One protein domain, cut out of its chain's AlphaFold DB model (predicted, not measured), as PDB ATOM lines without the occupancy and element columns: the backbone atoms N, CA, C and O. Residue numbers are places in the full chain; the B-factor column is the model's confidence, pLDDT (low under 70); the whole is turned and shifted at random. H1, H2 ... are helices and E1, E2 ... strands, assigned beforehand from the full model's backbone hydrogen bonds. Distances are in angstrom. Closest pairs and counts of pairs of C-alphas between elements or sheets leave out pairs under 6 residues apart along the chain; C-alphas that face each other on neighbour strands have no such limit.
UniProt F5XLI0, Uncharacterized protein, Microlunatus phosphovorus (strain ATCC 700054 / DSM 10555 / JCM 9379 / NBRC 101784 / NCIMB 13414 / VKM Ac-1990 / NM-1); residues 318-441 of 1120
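AT A GLANCE: This is residues 318 to 441 of the 1120 residues of an uncharacterized protein of Microlunatus phosphovorus (strain ATCC 700054 / DSM 10555 / JCM 9379 / NBRC 101784 / NCIMB 13414 / VKM Ac-1990 / NM-1) (UniProt F5XLI0). Two small antiparallel sheets, one of three strands, E1 E2 E3, and one of four, E4 E5 E6 E7, lie partly face to face with few contacts between them, and five very short helices gather towards one end of the pair. H1 and H2 graze the smaller sheet, H3 and H4 graze the larger one, and H5 lies beside H3 and H4 at the last residues. The printed part has 124 residues, with the named elements in the order H1 E1 E2 E3 H2 H3 E4 E5 E6 E7 H4 H5; each sheet follows chain order. The class is mixed, helices and strands, with under half of the residues in named elements. The whole is compact, with a radius of gyration of the C-alphas of 14.3 A and spans of 47 by 35 by 22 A.

HOW THE PARTS SIT: H1, residues 325 to 328, comes closest to E1, residues 341 to 347, at the C-alphas of Phe 327 and Arg 346, 5.4 A apart. Residues 332 to 333, between them, form a short antiparallel pairing with residues 343 to 344 of E1. E1 forms a hairpin with E2, residues 350 to 356, at 160 degrees between directions; N 347 and O 350 are 2.8 A apart, within hydrogen-bond range. E2 forms a hairpin with E3, residues 362 to 364, and N 355 and O 363 are 2.8 A apart. These three strands are a meander, each the antiparallel neighbour of the one before. H1 only grazes this sheet, with residues 326 to 328. H2, residues 373 to 376, is only just on it, with 5 pairs of C-alphas within 10 A, and only grazes it. H3, residues 379 to 382, only just touches H1, with 3 pairs of C-alphas within 8 A; the closest are those of Glu 326 and Trp 382, 5.7 A apart. E4, residues 386 to 388, E5, residues 397 to 402, E6, residues 405 to 412, and E7, residues 417 to 423, make a second meander, a strongly twisted sheet whose edge strands are E4 and E7. Within hydrogen-bond range are N 397 and O 388 at 2.8 A, N 407 and O 400 at 2.8 A, and N 410 and O 419 at 2.9 A. The closest C-alphas of E1 and E5 are those of Ala 344 and Val 398, 7.6 A apart; E1 and E4 are near each other, with 5 pairs of C-alphas within 10 A. H3 only grazes the larger sheet, as does H4, residues 430 to 433. H5, residues 436 to 439, is close to but not clearly touching H3, with the C-alphas of Gln 380 and Phe 439 6.0 A apart. The helices are too short for any pair of O i and N i+4; the single O i to N i+3 pair is within range in H2 and not in H1, H3, H4 or H5.

IN THESE COORDINATES: H1 begins at C-alpha 325, (8.991, -45.072, 41.701). From first to last C-alpha, E1 measures 18.8 A, E2 20.4 A, E5 15.9 A and E7 17.3 A. E6, the longest strand with 8 residues, measures 23.3 A and begins at C-alpha 405, (9.542, -35.711, 60.427). H5 ends at C-alpha 439, (1.548, -36.984, 52.876).

THE WHOLE: The two C-alphas farthest apart, those of Asp 359 and Asp 431, are 47.8 A from each other. The printed part runs from 318 to 441 with no cut. The link from H1 to E1, residues 329 to 340, is long. The mean pLDDT of the printed part is 89.4, and residue 431 is under 70.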
ATOM      1  N   ASN A 318      20.637 -43.338  35.423       81.00
ATOM      2  CA  ASN A 318      20.568 -44.243  34.269       81.00
ATOM      3  C   ASN A 318      20.285 -45.710  34.672       81.00
ATOM      4  O   ASN A 318      20.976 -46.264  35.526       81.00
ATOM      5  N   GLY A 319      19.308 -46.351  34.019       73.56
ATOM      6  CA  GLY A 319      18.987 -47.779  34.169       73.56
ATOM      7  C   GLY A 319      18.290 -48.174  35.480       73.56
ATOM      8  O   GLY A 319      17.738 -47.337  36.190       73.56
ATOM      9  N   ASN A 320      18.322 -49.471  35.799       71.12
ATOM     10  CA  ASN A 320      17.858 -50.044  37.069       71.12
ATOM     11  C   ASN A 320      18.900 -49.738  38.177       71.12
ATOM     12  O   ASN A 320      20.089 -49.957  37.931       71.12
ATOM     13  N   PRO A 321      18.510 -49.225  39.365       77.81
ATOM     14  CA  PRO A 321      17.164 -49.250  39.951       77.81
ATOM     15  C   PRO A 321      16.282 -48.024  39.683       77.81
ATOM     16  O   PRO A 321      15.153 -47.986  40.159       77.81
ATOM     17  N   TYR A 322      16.733 -47.036  38.907       84.12
ATOM     18  CA  TYR A 322      16.037 -45.751  38.720       84.12
ATOM     19  C   TYR A 322      14.714 -45.833  37.937       84.12
ATOM     20  O   TYR A 322      14.026 -44.826  37.792       84.12
ATOM     21  N   ASP A 323      14.333 -47.024  37.472       85.31
ATOM     22  CA  ASP A 323      12.993 -47.320  36.954       85.31
ATOM     23  C   ASP A 323      11.954 -47.582  38.070       85.31
ATOM     24  O   ASP A 323      10.756 -47.626  37.790       85.31
ATOM     25  N   ASN A 324      12.374 -47.708  39.336       89.56
ATOM     26  CA  ASN A 324      11.473 -47.778  40.490       89.56
ATOM     27  C   ASN A 324      10.929 -46.382  40.858       89.56
ATOM     28  O   ASN A 324      11.656 -45.383  40.831       89.56
ATOM     29  N   SER A 325       9.668 -46.322  41.303       89.31
ATOM     30  CA  SER A 325       8.991 -45.072  41.701       89.31
ATOM     31  C   SER A 325       9.695 -44.321  42.828       89.31
ATOM     32  O   SER A 325       9.718 -43.094  42.810       89.31
ATOM     33  N   GLU A 326      10.339 -45.040  43.747       91.62
ATOM     34  CA  GLU A 326      11.142 -44.492  44.850       91.62
ATOM     35  C   GLU A 326      12.331 -43.611  44.409       91.62
ATOM     36  O   GLU A 326      12.914 -42.912  45.241       91.62
ATOM     37  N   PHE A 327      12.708 -43.672  43.125       92.62
ATOM     38  CA  PHE A 327      13.759 -42.855  42.525       92.62
ATOM     39  C   PHE A 327      13.178 -41.882  41.496       92.62
ATOM     40  O   PHE A 327      13.301 -40.673  41.692       92.62
ATOM     41  N   TYR A 328      12.497 -42.358  40.440       90.94
ATOM     42  CA  TYR A 328      12.076 -41.468  39.344       90.94
ATOM     43  C   TYR A 328      11.118 -40.355  39.790       90.94
ATOM     44  O   TYR A 328      11.172 -39.252  39.253       90.94
ATOM     45  N   SER A 329      10.274 -40.597  40.802       91.50
ATOM     46  CA  SER A 329       9.330 -39.585  41.304       91.50
ATOM     47  C   SER A 329      10.024 -38.399  41.986       91.50
ATOM     48  O   SER A 329       9.472 -37.296  42.005       91.50
ATOM     49  N   THR A 330      11.241 -38.621  42.495       94.25
ATOM     50  CA  THR A 330      12.079 -37.630  43.188       94.25
ATOM     51  C   THR A 330      12.952 -36.809  42.239       94.25
ATOM     52  O   THR A 330      13.554 -35.833  42.668       94.25
ATOM     53  N   VAL A 331      13.022 -37.170  40.952       93.25
ATOM     54  CA  VAL A 331      13.801 -36.433  39.949       93.25
ATOM     55  C   VAL A 331      13.082 -35.113  39.650       93.25
ATOM     56  O   VAL A 331      12.018 -35.108  39.023       93.25
ATOM     57  N   LYS A 332      13.640 -33.996  40.129       94.31
ATOM     58  CA  LYS A 332      13.063 -32.645  40.013       94.31
ATOM     59  C   LYS A 332      14.110 -31.624  39.561       94.31
ATOM     60  O   LYS A 332      15.266 -31.743  39.967       94.31
ATOM     61  N   PRO A 333      13.734 -30.613  38.755       94.75
ATOM     62  CA  PRO A 333      14.598 -29.458  38.526       94.75
ATOM     63  C   PRO A 333      14.910 -28.760  39.859       94.75
ATOM     64  O   PRO A 333      14.078 -28.785  40.762       94.75
ATOM     65  N   ILE A 334      16.097 -28.158  39.970       95.38
ATOM     66  CA  ILE A 334      16.520 -27.360  41.134       95.38
ATOM     67  C   ILE A 334      17.212 -26.065  40.675       95.38
ATOM     68  O   ILE A 334      18.163 -26.091  39.887       95.38
ATOM     69  N   ARG A 335      16.701 -24.911  41.101       93.75
ATOM     70  CA  ARG A 335      17.051 -23.581  40.566       93.75
ATOM     71  C   ARG A 335      17.927 -22.767  41.526       93.75
ATOM     72  O   ARG A 335      18.214 -23.175  42.647       93.75
ATOM     73  N   GLY A 336      18.436 -21.638  41.029       90.44
ATOM     74  CA  GLY A 336      19.350 -20.737  41.751       90.44
ATOM     75  C   GLY A 336      20.827 -21.167  41.770       90.44
ATOM     76  O   GLY A 336      21.697 -20.381  42.132       90.44
ATOM     77  N   LEU A 337      21.159 -22.376  41.303       90.00
ATOM     78  CA  LEU A 337      22.521 -22.937  41.361       90.00
ATOM     79  C   LEU A 337      23.504 -22.416  40.285       90.00
ATOM     80  O   LEU A 337      24.564 -23.005  40.097       90.00
ATOM     81  N   SER A 338      23.168 -21.345  39.556       83.50
ATOM     82  CA  SER A 338      23.999 -20.731  38.493       83.50
ATOM     83  C   SER A 338      24.452 -21.661  37.343       83.50
ATOM     84  O   SER A 338      25.387 -21.332  36.613       83.50
ATOM     85  N   ALA A 339      23.784 -22.801  37.148       82.38
ATOM     86  CA  ALA A 339      24.036 -23.748  36.057       82.38
ATOM     87  C   ALA A 339      23.041 -23.569  34.893       82.38
ATOM     88  O   ALA A 339      21.990 -22.954  35.059       82.38
ATOM     89  N   ALA A 340      23.345 -24.145  33.724       83.62
ATOM     90  CA  ALA A 340      22.451 -24.097  32.558       83.62
ATOM     91  C   ALA A 340      21.192 -24.972  32.729       83.62
ATOM     92  O   ALA A 340      20.145 -24.686  32.161       83.62
ATOM     93  N   ALA A 341      21.313 -26.048  33.505       90.12
ATOM     94  CA  ALA A 341      20.230 -26.906  33.966       90.12
ATOM     95  C   ALA A 341      20.714 -27.646  35.219       90.12
ATOM     96  O   ALA A 341      21.885 -28.019  35.288       90.12
ATOM     97  N   SER A 342      19.834 -27.909  36.181       93.31
ATOM     98  CA  SER A 342      20.170 -28.707  37.366       93.31
ATOM     99  C   SER A 342      18.994 -29.561  37.814       93.31
ATOM    100  O   SER A 342      17.841 -29.144  37.707       93.31
ATOM    101  N   VAL A 343      19.297 -30.750  38.333       93.81
ATOM    102  CA  VAL A 343      18.317 -31.755  38.758       93.81
ATOM    103  C   VAL A 343      18.724 -32.355  40.094       93.81
ATOM    104  O   VAL A 343      19.808 -32.923  40.206       93.81
ATOM    105  N   ALA A 344      17.840 -32.275  41.084       95.00
ATOM    106  CA  ALA A 344      17.938 -33.031  42.326       95.00
ATOM    107  C   ALA A 344      17.210 -34.376  42.183       95.00
ATOM    108  O   ALA A 344      16.222 -34.488  41.453       95.00
ATOM    109  N   GLY A 345      17.675 -35.400  42.896       93.69
ATOM    110  CA  GLY A 345      16.970 -36.676  42.971       93.69
ATOM    111  C   GLY A 345      17.615 -37.672  43.926       93.69
ATOM    112  O   GLY A 345      18.781 -37.542  44.313       93.69
ATOM    113  N   ARG A 346      16.840 -38.687  44.307       92.94
ATOM    114  CA  ARG A 346      17.313 -39.802  45.122       92.94
ATOM    115  C   ARG A 346      18.100 -40.810  44.283       92.94
ATOM    116  O   ARG A 346      17.753 -41.117  43.144       92.94
ATOM    117  N   VAL A 347      19.126 -41.371  44.909       91.19
ATOM    118  CA  VAL A 347      19.928 -42.516  44.472       91.19
ATOM    119  C   VAL A 347      20.033 -43.534  45.618       91.19
ATOM    120  O   VAL A 347      19.744 -43.187  46.766       91.19
ATOM    121  N   PRO A 348      20.444 -44.790  45.368       89.62
ATOM    122  CA  PRO A 348      20.799 -45.713  46.444       89.62
ATOM    123  C   PRO A 348      21.821 -45.078  47.401       89.62
ATOM    124  O   PRO A 348      22.848 -44.556  46.965       89.62
ATOM    125  N   GLY A 349      21.530 -45.093  48.700       86.56
ATOM    126  CA  GLY A 349      22.349 -44.465  49.737       86.56
ATOM    127  C   GLY A 349      22.144 -42.956  49.947       86.56
ATOM    128  O   GLY A 349      22.707 -42.425  50.907       86.56
ATOM    129  N   GLY A 350      21.336 -42.262  49.130       92.75
ATOM    130  CA  GLY A 350      20.828 -40.936  49.493       92.75
ATOM    131  C   GLY A 350      20.486 -39.971  48.355       92.75
ATOM    132  O   GLY A 350      19.803 -40.354  47.414       92.75
ATOM    133  N   LEU A 351      20.873 -38.694  48.460       94.31
ATOM    134  CA  LEU A 351      20.508 -37.643  47.489       94.31
ATOM    135  C   LEU A 351      21.714 -37.130  46.704       94.31
ATOM    136  O   LEU A 351      22.812 -37.018  47.247       94.31
ATOM    137  N   VAL A 352      21.496 -36.765  45.441       94.44
ATOM    138  CA  VAL A 352      22.474 -36.061  44.598       94.44
ATOM    139  C   VAL A 352      21.810 -34.918  43.839       94.44
ATOM    140  O   VAL A 352      20.607 -34.942  43.574       94.44
ATOM    141  N   ILE A 353      22.626 -33.946  43.443       94.00
ATOM    142  CA  ILE A 353      22.294 -32.966  42.412       94.00
ATOM    143  C   ILE A 353      23.199 -33.217  41.208       94.00
ATOM    144  O   ILE A 353      24.412 -33.383  41.348       94.00
ATOM    145  N   GLN A 354      22.609 -33.233  40.019       90.88
ATOM    146  CA  GLN A 354      23.331 -33.099  38.762       90.88
ATOM    147  C   GLN A 354      23.209 -31.669  38.242       90.88
ATOM    148  O   GLN A 354      22.133 -31.083  38.293       90.88
ATOM    149  N   THR A 355      24.305 -31.129  37.715       90.88
ATOM    150  CA  THR A 355      24.390 -29.781  37.135       90.88
ATOM    151  C   THR A 355      24.975 -29.865  35.726       90.88
ATOM    152  O   THR A 355      25.980 -30.548  35.509       90.88
ATOM    153  N   LEU A 356      24.341 -29.200  34.763       88.06
ATOM    154  CA  LEU A 356      24.815 -29.080  33.388       88.06
ATOM    155  C   LEU A 356      25.794 -27.908  33.307       88.06
ATOM    156  O   LEU A 356      25.424 -26.744  33.496       88.06
ATOM    157  N   GLN A 357      27.052 -28.244  33.048       85.06
ATOM    158  CA  GLN A 357      28.167 -27.314  32.973       85.06
ATOM    159  C   GLN A 357      28.210 -26.598  31.607       85.06
ATOM    160  O   GLN A 357      27.677 -27.119  30.622       85.06
ATOM    161  N   PRO A 358      28.868 -25.424  31.495       83.38
ATOM    162  CA  PRO A 358      28.939 -24.657  30.244       83.38
ATOM    163  C   PRO A 358      29.618 -25.368  29.060       83.38
ATOM    164  O   PRO A 358      29.519 -24.900  27.928       83.38
ATOM    165  N   ASP A 359      30.327 -26.473  29.304       83.38
ATOM    166  CA  ASP A 359      30.932 -27.336  28.281       83.38
ATOM    167  C   ASP A 359      30.003 -28.478  27.815       83.38
ATOM    168  O   ASP A 359      30.438 -29.367  27.083       83.38
ATOM    169  N   ASN A 360      28.725 -28.439  28.215       79.81
ATOM    170  CA  ASN A 360      27.716 -29.480  28.010       79.81
ATOM    171  C   ASN A 360      28.066 -30.830  28.667       79.81
ATOM    172  O   ASN A 360      27.645 -31.887  28.194       79.81
ATOM    173  N   THR A 361      28.815 -30.824  29.773       83.88
ATOM    174  CA  THR A 361      28.992 -32.016  30.616       83.88
ATOM    175  C   THR A 361      28.099 -31.970  31.856       83.88
ATOM    176  O   THR A 361      27.798 -30.908  32.399       83.88
ATOM    177  N   TRP A 362      27.651 -33.137  32.320       85.75
ATOM    178  CA  TRP A 362      26.893 -33.257  33.566       85.75
ATOM    179  C   TRP A 362      27.833 -33.567  34.734       85.75
ATOM    180  O   TRP A 362      28.414 -34.653  34.802       85.75
ATOM    181  N   GLN A 363      27.938 -32.645  35.688       87.50
ATOM    182  CA  GLN A 363      28.657 -32.846  36.946       87.50
ATOM    183  C   GLN A 363      27.684 -33.283  38.047       87.50
ATOM    184  O   GLN A 363      26.605 -32.714  38.190       87.50
ATOM    185  N   THR A 364      28.075 -34.277  38.848       90.62
ATOM    186  CA  THR A 364      27.274 -34.795  39.972       90.62
ATOM    187  C   THR A 364      27.884 -34.355  41.304       90.62
ATOM    188  O   THR A 364      29.104 -34.418  41.471       90.62
ATOM    189  N   SER A 365      27.048 -33.916  42.246       93.44
ATOM    190  CA  SER A 365      27.441 -33.574  43.617       93.44
ATOM    191  C   SER A 365      27.945 -34.803  44.395       93.44
ATOM    192  O   SER A 365      27.647 -35.941  44.023       93.44
ATOM    193  N   PRO A 366      28.609 -34.618  45.549       93.81
ATOM    194  CA  PRO A 366      28.693 -35.667  46.559       93.81
ATOM    195  C   PRO A 366      27.291 -36.173  46.937       93.81
ATOM    196  O   PRO A 366      26.336 -35.388  46.987       93.81
ATOM    197  N   THR A 367      27.169 -37.472  47.216       94.81
ATOM    198  CA  THR A 367      25.921 -38.061  47.720       94.81
ATOM    199  C   THR A 367      25.708 -37.673  49.179       94.81
ATOM    200  O   THR A 367      26.521 -38.006  50.045       94.81
ATOM    201  N   LEU A 368      24.597 -37.001  49.465       95.81
ATOM    202  CA  LEU A 368      24.137 -36.743  50.822       95.81
ATOM    203  C   LEU A 368      23.511 -38.015  51.399       95.81
ATOM    204  O   LEU A 368      22.477 -38.469  50.917       95.81
ATOM    205  N   ASN A 369      24.109 -38.561  52.456       93.62
ATOM    206  CA  ASN A 369      23.526 -39.675  53.198       93.62
ATOM    207  C   ASN A 369      22.334 -39.184  54.040       93.62
ATOM    208  O   ASN A 369      22.507 -38.394  54.967       93.62
ATOM    209  N   ILE A 370      21.140 -39.689  53.724       90.31
ATOM    210  CA  ILE A 370      19.861 -39.359  54.382       90.31
ATOM    211  C   ILE A 370      19.333 -40.497  55.277       90.31
ATOM    212  O   ILE A 370      18.188 -40.459  55.727       90.31
ATOM    213  N   GLY A 371      20.145 -41.522  55.550       87.94
ATOM    214  CA  GLY A 371      19.766 -42.709  56.321       87.94
ATOM    215  C   GLY A 371      19.537 -43.953  55.457       87.94
ATOM    216  O   GLY A 371      19.968 -44.028  54.311       87.94
ATOM    217  N   ALA A 372      18.889 -44.971  56.030       86.94
ATOM    218  CA  ALA A 372      18.734 -46.276  55.389       86.94
ATOM    219  C   ALA A 372      17.719 -46.261  54.229       86.94
ATOM    220  O   ALA A 372      16.593 -45.781  54.382       86.94
ATOM    221  N   ASP A 373      18.080 -46.884  53.102       87.06
ATOM    222  CA  ASP A 373      17.217 -46.989  51.915       87.06
ATOM    223  C   ASP A 373      15.881 -47.701  52.181       87.06
ATOM    224  O   ASP A 373      14.890 -47.388  51.533       87.06
ATOM    225  N   SER A 374      15.815 -48.607  53.164       85.56
ATOM    226  CA  SER A 374      14.581 -49.310  53.555       85.56
ATOM    227  C   SER A 374      13.512 -48.411  54.186       85.56
ATOM    228  O   SER A 374      12.349 -48.808  54.271       85.56
ATOM    229  N   MET A 375      13.884 -47.214  54.647       88.31
ATOM    230  CA  MET A 375      12.929 -46.165  54.999       88.31
ATOM    231  C   MET A 375      12.512 -45.419  53.728       88.31
ATOM    232  O   MET A 375      11.333 -45.348  53.405       88.31
ATOM    233  N   TRP A 376      13.483 -44.925  52.958       91.44
ATOM    234  CA  TRP A 376      13.229 -44.080  51.788       91.44
ATOM    235  C   TRP A 376      12.586 -44.786  50.584       91.44
ATOM    236  O   TRP A 376      12.157 -44.100  49.661       91.44
ATOM    237  N   SER A 377      12.464 -46.115  50.592       90.88
ATOM    238  CA  SER A 377      11.723 -46.887  49.585       90.88
ATOM    239  C   SER A 377      10.195 -46.850  49.758       90.88
ATOM    240  O   SER A 377       9.461 -47.218  48.837       90.88
ATOM    241  N   GLN A 378       9.689 -46.385  50.905       92.44
ATOM    242  CA  GLN A 378       8.254 -46.388  51.217       92.44
ATOM    243  C   GLN A 378       7.575 -45.082  50.756       92.44
ATOM    244  O   GLN A 378       8.151 -43.992  50.853       92.44
ATOM    245  N   ALA A 379       6.346 -45.186  50.238       91.81
ATOM    246  CA  ALA A 379       5.670 -44.105  49.506       91.81
ATOM    247  C   ALA A 379       5.445 -42.828  50.328       91.81
ATOM    248  O   ALA A 379       5.601 -41.724  49.804       91.81
ATOM    249  N   GLN A 380       5.188 -42.972  51.629       92.00
ATOM    250  CA  GLN A 380       5.020 -41.871  52.577       92.00
ATOM    251  C   GLN A 380       6.300 -41.067  52.864       92.00
ATOM    252  O   GLN A 380       6.261 -40.107  53.639       92.00
ATOM    253  N   HIS A 381       7.433 -41.461  52.274       93.56
ATOM    254  CA  HIS A 381       8.693 -40.726  52.315       93.56
ATOM    255  C   HIS A 381       9.035 -40.160  50.933       93.56
ATOM    256  O   HIS A 381       9.042 -38.940  50.767       93.56
ATOM    257  N   TRP A 382       9.237 -40.999  49.907       93.31
ATOM    258  CA  TRP A 382       9.618 -40.498  48.575       93.31
ATOM    259  C   TRP A 382       8.524 -39.659  47.899       93.31
ATOM    260  O   TRP A 382       8.843 -38.691  47.211       93.31
ATOM    261  N   GLY A 383       7.237 -39.931  48.155       93.44
ATOM    262  CA  GLY A 383       6.118 -39.145  47.611       93.44
ATOM    263  C   GLY A 383       6.042 -37.708  48.147       93.44
ATOM    264  O   GLY A 383       5.358 -36.854  47.577       93.44
ATOM    265  N   THR A 384       6.779 -37.416  49.222       95.19
ATOM    266  CA  THR A 384       6.846 -36.092  49.862       95.19
ATOM    267  C   THR A 384       8.001 -35.227  49.364       95.19
ATOM    268  O   THR A 384       8.168 -34.115  49.853       95.19
ATOM    269  N   PHE A 385       8.799 -35.716  48.409       95.69
ATOM    270  CA  PHE A 385       9.934 -34.973  47.869       95.69
ATOM    271  C   PHE A 385       9.459 -33.682  47.180       95.69
ATOM    272  O   PHE A 385       8.626 -33.729  46.267       95.69
ATOM    273  N   ARG A 386       9.970 -32.533  47.624       95.69
ATOM    274  CA  ARG A 386       9.707 -31.195  47.075       95.69
ATOM    275  C   ARG A 386      11.024 -30.449  46.880       95.69
ATOM    276  O   ARG A 386      12.024 -30.765  47.525       95.69
ATOM    277  N   VAL A 387      10.992 -29.465  45.988       96.25
ATOM    278  CA  VAL A 387      12.100 -28.547  45.726       96.25
ATOM    279  C   VAL A 387      11.530 -27.130  45.700       96.25
ATOM    280  O   VAL A 387      10.614 -26.879  44.916       96.25
ATOM    281  N   ALA A 388      11.992 -26.255  46.597       95.62
ATOM    282  CA  ALA A 388      11.493 -24.884  46.753       95.62
ATOM    283  C   ALA A 388      12.452 -24.020  47.585       95.62
ATOM    284  O   ALA A 388      13.106 -24.526  48.490       95.62
ATOM    285  N   ASP A 389      12.495 -22.717  47.309       94.94
ATOM    286  CA  ASP A 389      13.236 -21.716  48.091       94.94
ATOM    287  C   ASP A 389      12.485 -21.426  49.406       94.94
ATOM    288  O   ASP A 389      11.571 -20.600  49.441       94.94
ATOM    289  N   VAL A 390      12.784 -22.173  50.480       93.75
ATOM    290  CA  VAL A 390      12.069 -22.057  51.771       93.75
ATOM    291  C   VAL A 390      12.782 -21.175  52.795       93.75
ATOM    292  O   VAL A 390      12.183 -20.862  53.827       93.75
ATOM    293  N   ASP A 391      14.019 -20.746  52.533       90.31
ATOM    294  CA  ASP A 391      14.738 -19.758  53.350       90.31
ATOM    295  C   ASP A 391      14.707 -18.330  52.762       90.31
ATOM    296  O   ASP A 391      14.871 -17.356  53.505       90.31
ATOM    297  N   GLY A 392      14.378 -18.195  51.473       90.56
ATOM    298  CA  GLY A 392      14.248 -16.943  50.735       90.56
ATOM    299  C   GLY A 392      15.545 -16.449  50.091       90.56
ATOM    300  O   GLY A 392      15.581 -15.276  49.698       90.56
ATOM    301  N   ASP A 393      16.604 -17.268  50.020       90.38
ATOM    302  CA  ASP A 393      17.928 -16.865  49.525       90.38
ATOM    303  C   ASP A 393      18.056 -16.807  47.989       90.38
ATOM    304  O   ASP A 393      19.049 -16.283  47.470       90.38
ATOM    305  N   GLY A 394      17.028 -17.258  47.259       91.44
ATOM    306  CA  GLY A 394      16.992 -17.318  45.798       91.44
ATOM    307  C   GLY A 394      17.473 -18.649  45.209       91.44
ATOM    308  O   GLY A 394      17.564 -18.771  43.980       91.44
ATOM    309  N   ARG A 395      17.788 -19.642  46.047       92.88
ATOM    310  CA  ARG A 395      18.119 -21.018  45.659       92.88
ATOM    311  C   ARG A 395      17.066 -21.966  46.207       92.88
ATOM    312  O   ARG A 395      16.553 -21.789  47.301       92.88
ATOM    313  N   GLU A 396      16.725 -22.983  45.427       95.62
ATOM    314  CA  GLU A 396      15.735 -23.961  45.872       95.62
ATOM    315  C   GLU A 396      16.390 -25.023  46.774       95.62
ATOM    316  O   GLU A 396      17.401 -25.626  46.411       95.62
ATOM    317  N   ASP A 397      15.785 -25.282  47.931       95.56
ATOM    318  CA  ASP A 397      16.145 -26.363  48.848       95.56
ATOM    319  C   ASP A 397      15.491 -27.686  48.450       95.56
ATOM    320  O   ASP A 397      14.462 -27.715  47.774       95.56
ATOM    321  N   VAL A 398      16.028 -28.798  48.954       97.06
ATOM    322  CA  VAL A 398      15.388 -30.116  48.876       97.06
ATOM    323  C   VAL A 398      14.681 -30.436  50.189       97.06
ATOM    324  O   VAL A 398      15.301 -30.442  51.255       97.06
ATOM    325  N   LEU A 399      13.393 -30.775  50.110       95.94
ATOM    326  CA  LEU A 399      12.562 -31.134  51.258       95.94
ATOM    327  C   LEU A 399      11.999 -32.546  51.100       95.94
ATOM    328  O   LEU A 399      11.464 -32.890  50.046       95.94
ATOM    329  N   ALA A 400      12.067 -33.359  52.154       95.06
ATOM    330  CA  ALA A 400      11.366 -34.643  52.207       95.06
ATOM    331  C   ALA A 400      11.097 -35.092  53.650       95.06
ATOM    332  O   ALA A 400      11.820 -34.761  54.590       95.06
ATOM    333  N   ARG A 401      10.046 -35.883  53.835       93.56
ATOM    334  CA  ARG A 401       9.596 -36.404  55.125       93.56
ATOM    335  C   ARG A 401      10.272 -37.741  55.452       93.56
ATOM    336  O   ARG A 401      10.097 -38.714  54.724       93.56
ATOM    337  N   SER A 402      10.965 -37.829  56.586       90.62
ATOM    338  CA  SER A 402      11.439 -39.092  57.175       90.62
ATOM    339  C   SER A 402      10.466 -39.610  58.248       90.62
ATOM    340  O   SER A 402       9.477 -38.955  58.576       90.62
ATOM    341  N   SER A 403      10.771 -40.761  58.855       86.00
ATOM    342  CA  SER A 403      10.031 -41.285  60.016       86.00
ATOM    343  C   SER A 403      10.064 -40.363  61.244       86.00
ATOM    344  O   SER A 403       9.143 -40.379  62.063       86.00
ATOM    345  N   THR A 404      11.098 -39.521  61.353       83.50
ATOM    346  CA  THR A 404      11.273 -38.529  62.426       83.50
ATOM    347  C   THR A 404      10.687 -37.154  62.098       83.50
ATOM    348  O   THR A 404      10.695 -36.287  62.969       83.50
ATOM    349  N   GLY A 405      10.188 -36.946  60.874       88.19
ATOM    350  CA  GLY A 405       9.542 -35.711  60.427       88.19
ATOM    351  C   GLY A 405      10.202 -35.059  59.222       88.19
ATOM    352  O   GLY A 405      11.001 -35.677  58.515       88.19
ATOM    353  N   LEU A 406       9.857 -33.797  58.961       92.94
ATOM    354  CA  LEU A 406      10.380 -33.090  57.795       92.94
ATOM    355  C   LEU A 406      11.895 -32.872  57.894       92.94
ATOM    356  O   LEU A 406      12.413 -32.461  58.934       92.94
ATOM    357  N   GLN A 407      12.584 -33.133  56.791       93.38
ATOM    358  CA  GLN A 407      13.989 -32.822  56.570       93.38
ATOM    359  C   GLN A 407      14.089 -31.748  55.484       93.38
ATOM    360  O   GLN A 407      13.336 -31.796  54.508       93.38
ATOM    361  N   VAL A 408      15.017 -30.806  55.651       95.25
ATOM    362  CA  VAL A 408      15.351 -29.782  54.652       95.25
ATOM    363  C   VAL A 408      16.858 -29.720  54.484       95.25
ATOM    364  O   VAL A 408      17.592 -29.567  55.468       95.25
ATOM    365  N   TRP A 409      17.304 -29.814  53.237       95.19
ATOM    366  CA  TRP A 409      18.707 -29.778  52.862       95.19
ATOM    367  C   TRP A 409      18.937 -28.744  51.767       95.19
ATOM    368  O   TRP A 409      18.353 -28.841  50.687       95.19
ATOM    369  N   SER A 410      19.844 -27.812  52.038       93.81
ATOM    370  CA  SER A 410      20.331 -26.847  51.061       93.81
ATOM    371  C   SER A 410      21.623 -27.361  50.423       93.81
ATOM    372  O   SER A 410      22.382 -28.121  51.042       93.81
ATOM    373  N   PHE A 411      21.899 -26.936  49.193       94.44
ATOM    374  CA  PHE A 411      23.136 -27.256  48.488       94.44
ATOM    375  C   PHE A 411      23.856 -25.978  48.064       94.44
ATOM    376  O   PHE A 411      23.297 -25.136  47.366       94.44
ATOM    377  N   ASP A 412      25.115 -25.855  48.474       91.31
ATOM    378  CA  ASP A 412      25.992 -24.764  48.071       91.31
ATOM    379  C   ASP A 412      26.827 -25.200  46.850       91.31
ATOM    380  O   ASP A 412      27.689 -26.078  46.987       91.31
ATOM    381  N   PRO A 413      26.600 -24.614  45.656       87.19
ATOM    382  CA  PRO A 413      27.343 -24.966  44.452       87.19
ATOM    383  C   PRO A 413      28.794 -24.461  44.482       87.19
ATOM    384  O   PRO A 413      29.648 -25.089  43.854       87.19
ATOM    385  N   ASP A 414      29.103 -23.396  45.233       87.38
ATOM    386  CA  ASP A 414      30.452 -22.813  45.293       87.38
ATOM    387  C   ASP A 414      31.405 -23.694  46.112       87.38
ATOM    388  O   ASP A 414      32.582 -23.850  45.772       87.38
ATOM    389  N   THR A 415      30.897 -24.309  47.186       91.12
ATOM    390  CA  THR A 415      31.645 -25.289  47.996       91.12
ATOM    391  C   THR A 415      31.368 -26.747  47.614       91.12
ATOM    392  O   THR A 415      32.055 -27.643  48.112       91.12
ATOM    393  N   ASN A 416      30.420 -26.994  46.698       89.88
ATOM    394  CA  ASN A 416      29.948 -28.318  46.271       89.88
ATOM    395  C   ASN A 416      29.534 -29.201  47.467       89.88
ATOM    396  O   ASN A 416      29.901 -30.378  47.559       89.88
ATOM    397  N   ALA A 417      28.813 -28.606  48.422       93.38
ATOM    398  CA  ALA A 417      28.518 -29.199  49.722       93.38
ATOM    399  C   ALA A 417      27.038 -29.081  50.105       93.38
ATOM    400  O   ALA A 417      26.367 -28.090  49.830       93.38
ATOM    401  N   TRP A 418      26.543 -30.103  50.800       95.12
ATOM    402  CA  TRP A 418      25.202 -30.122  51.381       95.12
ATOM    403  C   TRP A 418      25.205 -29.574  52.808       95.12
ATOM    404  O   TRP A 418      26.132 -29.843  53.577       95.12
ATOM    405  N   SER A 419      24.128 -28.894  53.196       91.88
ATOM    406  CA  SER A 419      23.877 -28.500  54.583       91.88
ATOM    407  C   SER A 419      22.446 -28.842  55.002       91.88
ATOM    408  O   SER A 419      21.496 -28.596  54.264       91.88
ATOM    409  N   THR A 420      22.274 -29.418  56.192       90.75
ATOM    410  CA  THR A 420      20.941 -29.632  56.773       90.75
ATOM    411  C   THR A 420      20.476 -28.339  57.431       90.75
ATOM    412  O   THR A 420      21.164 -27.817  58.311       90.75
ATOM    413  N   TRP A 421      19.304 -27.848  57.033       86.69
ATOM    414  CA  TRP A 421      18.658 -26.706  57.675       86.69
ATOM    415  C   TRP A 421      17.730 -27.164  58.797       86.69
ATOM    416  O   TRP A 421      18.064 -26.963  59.961       86.69
ATOM    417  N   SER A 422      16.634 -27.848  58.460       88.38
ATOM    418  CA  SER A 422      15.685 -28.413  59.431       88.38
ATOM    419  C   SER A 422      15.745 -29.941  59.431       88.38
ATOM    420  O   SER A 422      15.941 -30.567  58.387       88.38
ATOM    421  N   SER A 423      15.546 -30.556  60.597       88.81
ATOM    422  CA  SER A 423      15.469 -32.011  60.751       88.81
ATOM    423  C   SER A 423      14.457 -32.385  61.832       88.81
ATOM    424  O   SER A 423      14.564 -31.943  62.975       88.81
ATOM    425  N   GLY A 424      13.461 -33.191  61.463       85.69
ATOM    426  CA  GLY A 424      12.392 -33.645  62.357       85.69
ATOM    427  C   GLY A 424      11.402 -32.553  62.778       85.69
ATOM    428  O   GLY A 424      10.636 -32.745  63.721       85.69
ATOM    429  N   VAL A 425      11.408 -31.396  62.106       82.56
ATOM    430  CA  VAL A 425      10.516 -30.266  62.404       82.56
ATOM    431  C   VAL A 425       9.931 -29.719  61.091       82.56
ATOM    432  O   VAL A 425      10.713 -29.337  60.221       82.56
ATOM    433  N   PRO A 426       8.589 -29.642  60.939       82.75
ATOM    434  CA  PRO A 426       7.590 -30.192  61.852       82.75
ATOM    435  C   PRO A 426       7.663 -31.725  61.932       82.75
ATOM    436  O   PRO A 426       8.109 -32.398  61.003       82.75
ATOM    437  N   ALA A 427       7.203 -32.267  63.063       76.38
ATOM    438  CA  ALA A 427       7.421 -33.666  63.428       76.38
ATOM    439  C   ALA A 427       6.837 -34.687  62.441       76.38
ATOM    440  O   ALA A 427       7.391 -35.769  62.351       76.38
ATOM    441  N   LEU A 428       5.743 -34.355  61.730       82.81
ATOM    442  CA  LEU A 428       5.083 -35.144  60.665       82.81
ATOM    443  C   LEU A 428       5.328 -36.673  60.743       82.81
ATOM    444  O   LEU A 428       5.772 -37.271  59.767       82.81
ATOM    445  N   THR A 429       5.120 -37.313  61.897       75.81
ATOM    446  CA  THR A 429       5.607 -38.681  62.172       75.81
ATOM    447  C   THR A 429       4.749 -39.761  61.506       75.81
ATOM    448  O   THR A 429       3.595 -39.505  61.161       75.81
ATOM    449  N   ASP A 430       5.312 -40.963  61.307       76.00
ATOM    450  CA  ASP A 430       4.687 -42.030  60.489       76.00
ATOM    451  C   ASP A 430       3.297 -42.452  60.968       76.00
ATOM    452  O   ASP A 430       2.458 -42.788  60.141       76.00
ATOM    453  N   ASP A 431       3.040 -42.367  62.273       67.62
ATOM    454  CA  ASP A 431       1.742 -42.627  62.903       67.62
ATOM    455  C   ASP A 431       0.583 -41.913  62.178       67.62
ATOM    456  O   ASP A 431      -0.293 -42.547  61.598       67.62
ATOM    457  N   LEU A 432       0.631 -40.578  62.096       70.38
ATOM    458  CA  LEU A 432      -0.414 -39.799  61.424       70.38
ATOM    459  C   LEU A 432      -0.127 -39.508  59.947       70.38
ATOM    460  O   LEU A 432      -1.062 -39.166  59.228       70.38
ATOM    461  N   TRP A 433       1.124 -39.588  59.487       83.69
ATOM    462  CA  TRP A 433       1.535 -39.115  58.153       83.69
ATOM    463  C   TRP A 433       1.967 -40.227  57.191       83.69
ATOM    464  O   TRP A 433       2.564 -39.942  56.155       83.69
ATOM    465  N   SER A 434       1.639 -41.483  57.494       85.62
ATOM    466  CA  SER A 434       1.754 -42.604  56.551       85.62
ATOM    467  C   SER A 434       0.628 -42.651  55.505       85.62
ATOM    468  O   SER A 434       0.823 -43.239  54.443       85.62
ATOM    469  N   ASN A 435      -0.511 -41.992  55.747       86.50
ATOM    470  CA  ASN A 435      -1.674 -42.013  54.848       86.50
ATOM    471  C   ASN A 435      -1.504 -41.118  53.596       86.50
ATOM    472  O   ASN A 435      -1.141 -39.939  53.742       86.50
ATOM    473  N   PRO A 436      -1.832 -41.612  52.380       89.62
ATOM    474  CA  PRO A 436      -1.795 -40.843  51.131       89.62
ATOM    475  C   PRO A 436      -2.521 -39.497  51.188       89.62
ATOM    476  O   PRO A 436      -1.944 -38.485  50.786       89.62
ATOM    477  N   SER A 437      -3.721 -39.456  51.769       84.81
ATOM    478  CA  SER A 437      -4.561 -38.263  51.976       84.81
ATOM    479  C   SER A 437      -3.924 -37.150  52.810       84.81
ATOM    480  O   SER A 437      -4.473 -36.050  52.918       84.81
ATOM    481  N   ARG A 438      -2.762 -37.418  53.413       88.44
ATOM    482  CA  ARG A 438      -2.006 -36.482  54.244       88.44
ATOM    483  C   ARG A 438      -0.642 -36.201  53.626       88.44
ATOM    484  O   ARG A 438      -0.361 -35.051  53.294       88.44
ATOM    485  N   PHE A 439       0.186 -37.220  53.378       92.25
ATOM    486  CA  PHE A 439       1.548 -36.984  52.876       92.25
ATOM    487  C   PHE A 439       1.594 -36.432  51.443       92.25
ATOM    488  O   PHE A 439       2.508 -35.675  51.119       92.25
ATOM    489  N   SER A 440       0.615 -36.756  50.588       92.62
ATOM    490  CA  SER A 440       0.568 -36.222  49.214       92.62
ATOM    491  C   SER A 440       0.274 -34.718  49.172       92.62
ATOM    492  O   SER A 440       0.722 -34.035  48.256       92.62
ATOM    493  N   THR A 441      -0.408 -34.198  50.199       94.25
ATOM    494  CA  THR A 441      -0.819 -32.788  50.324       94.25
ATOM    495  C   THR A 441       0.272 -31.860  50.861       94.25
ATOM    496  O   THR A 441       0.031 -30.664  51.012       94.25
TER     497      THR A 441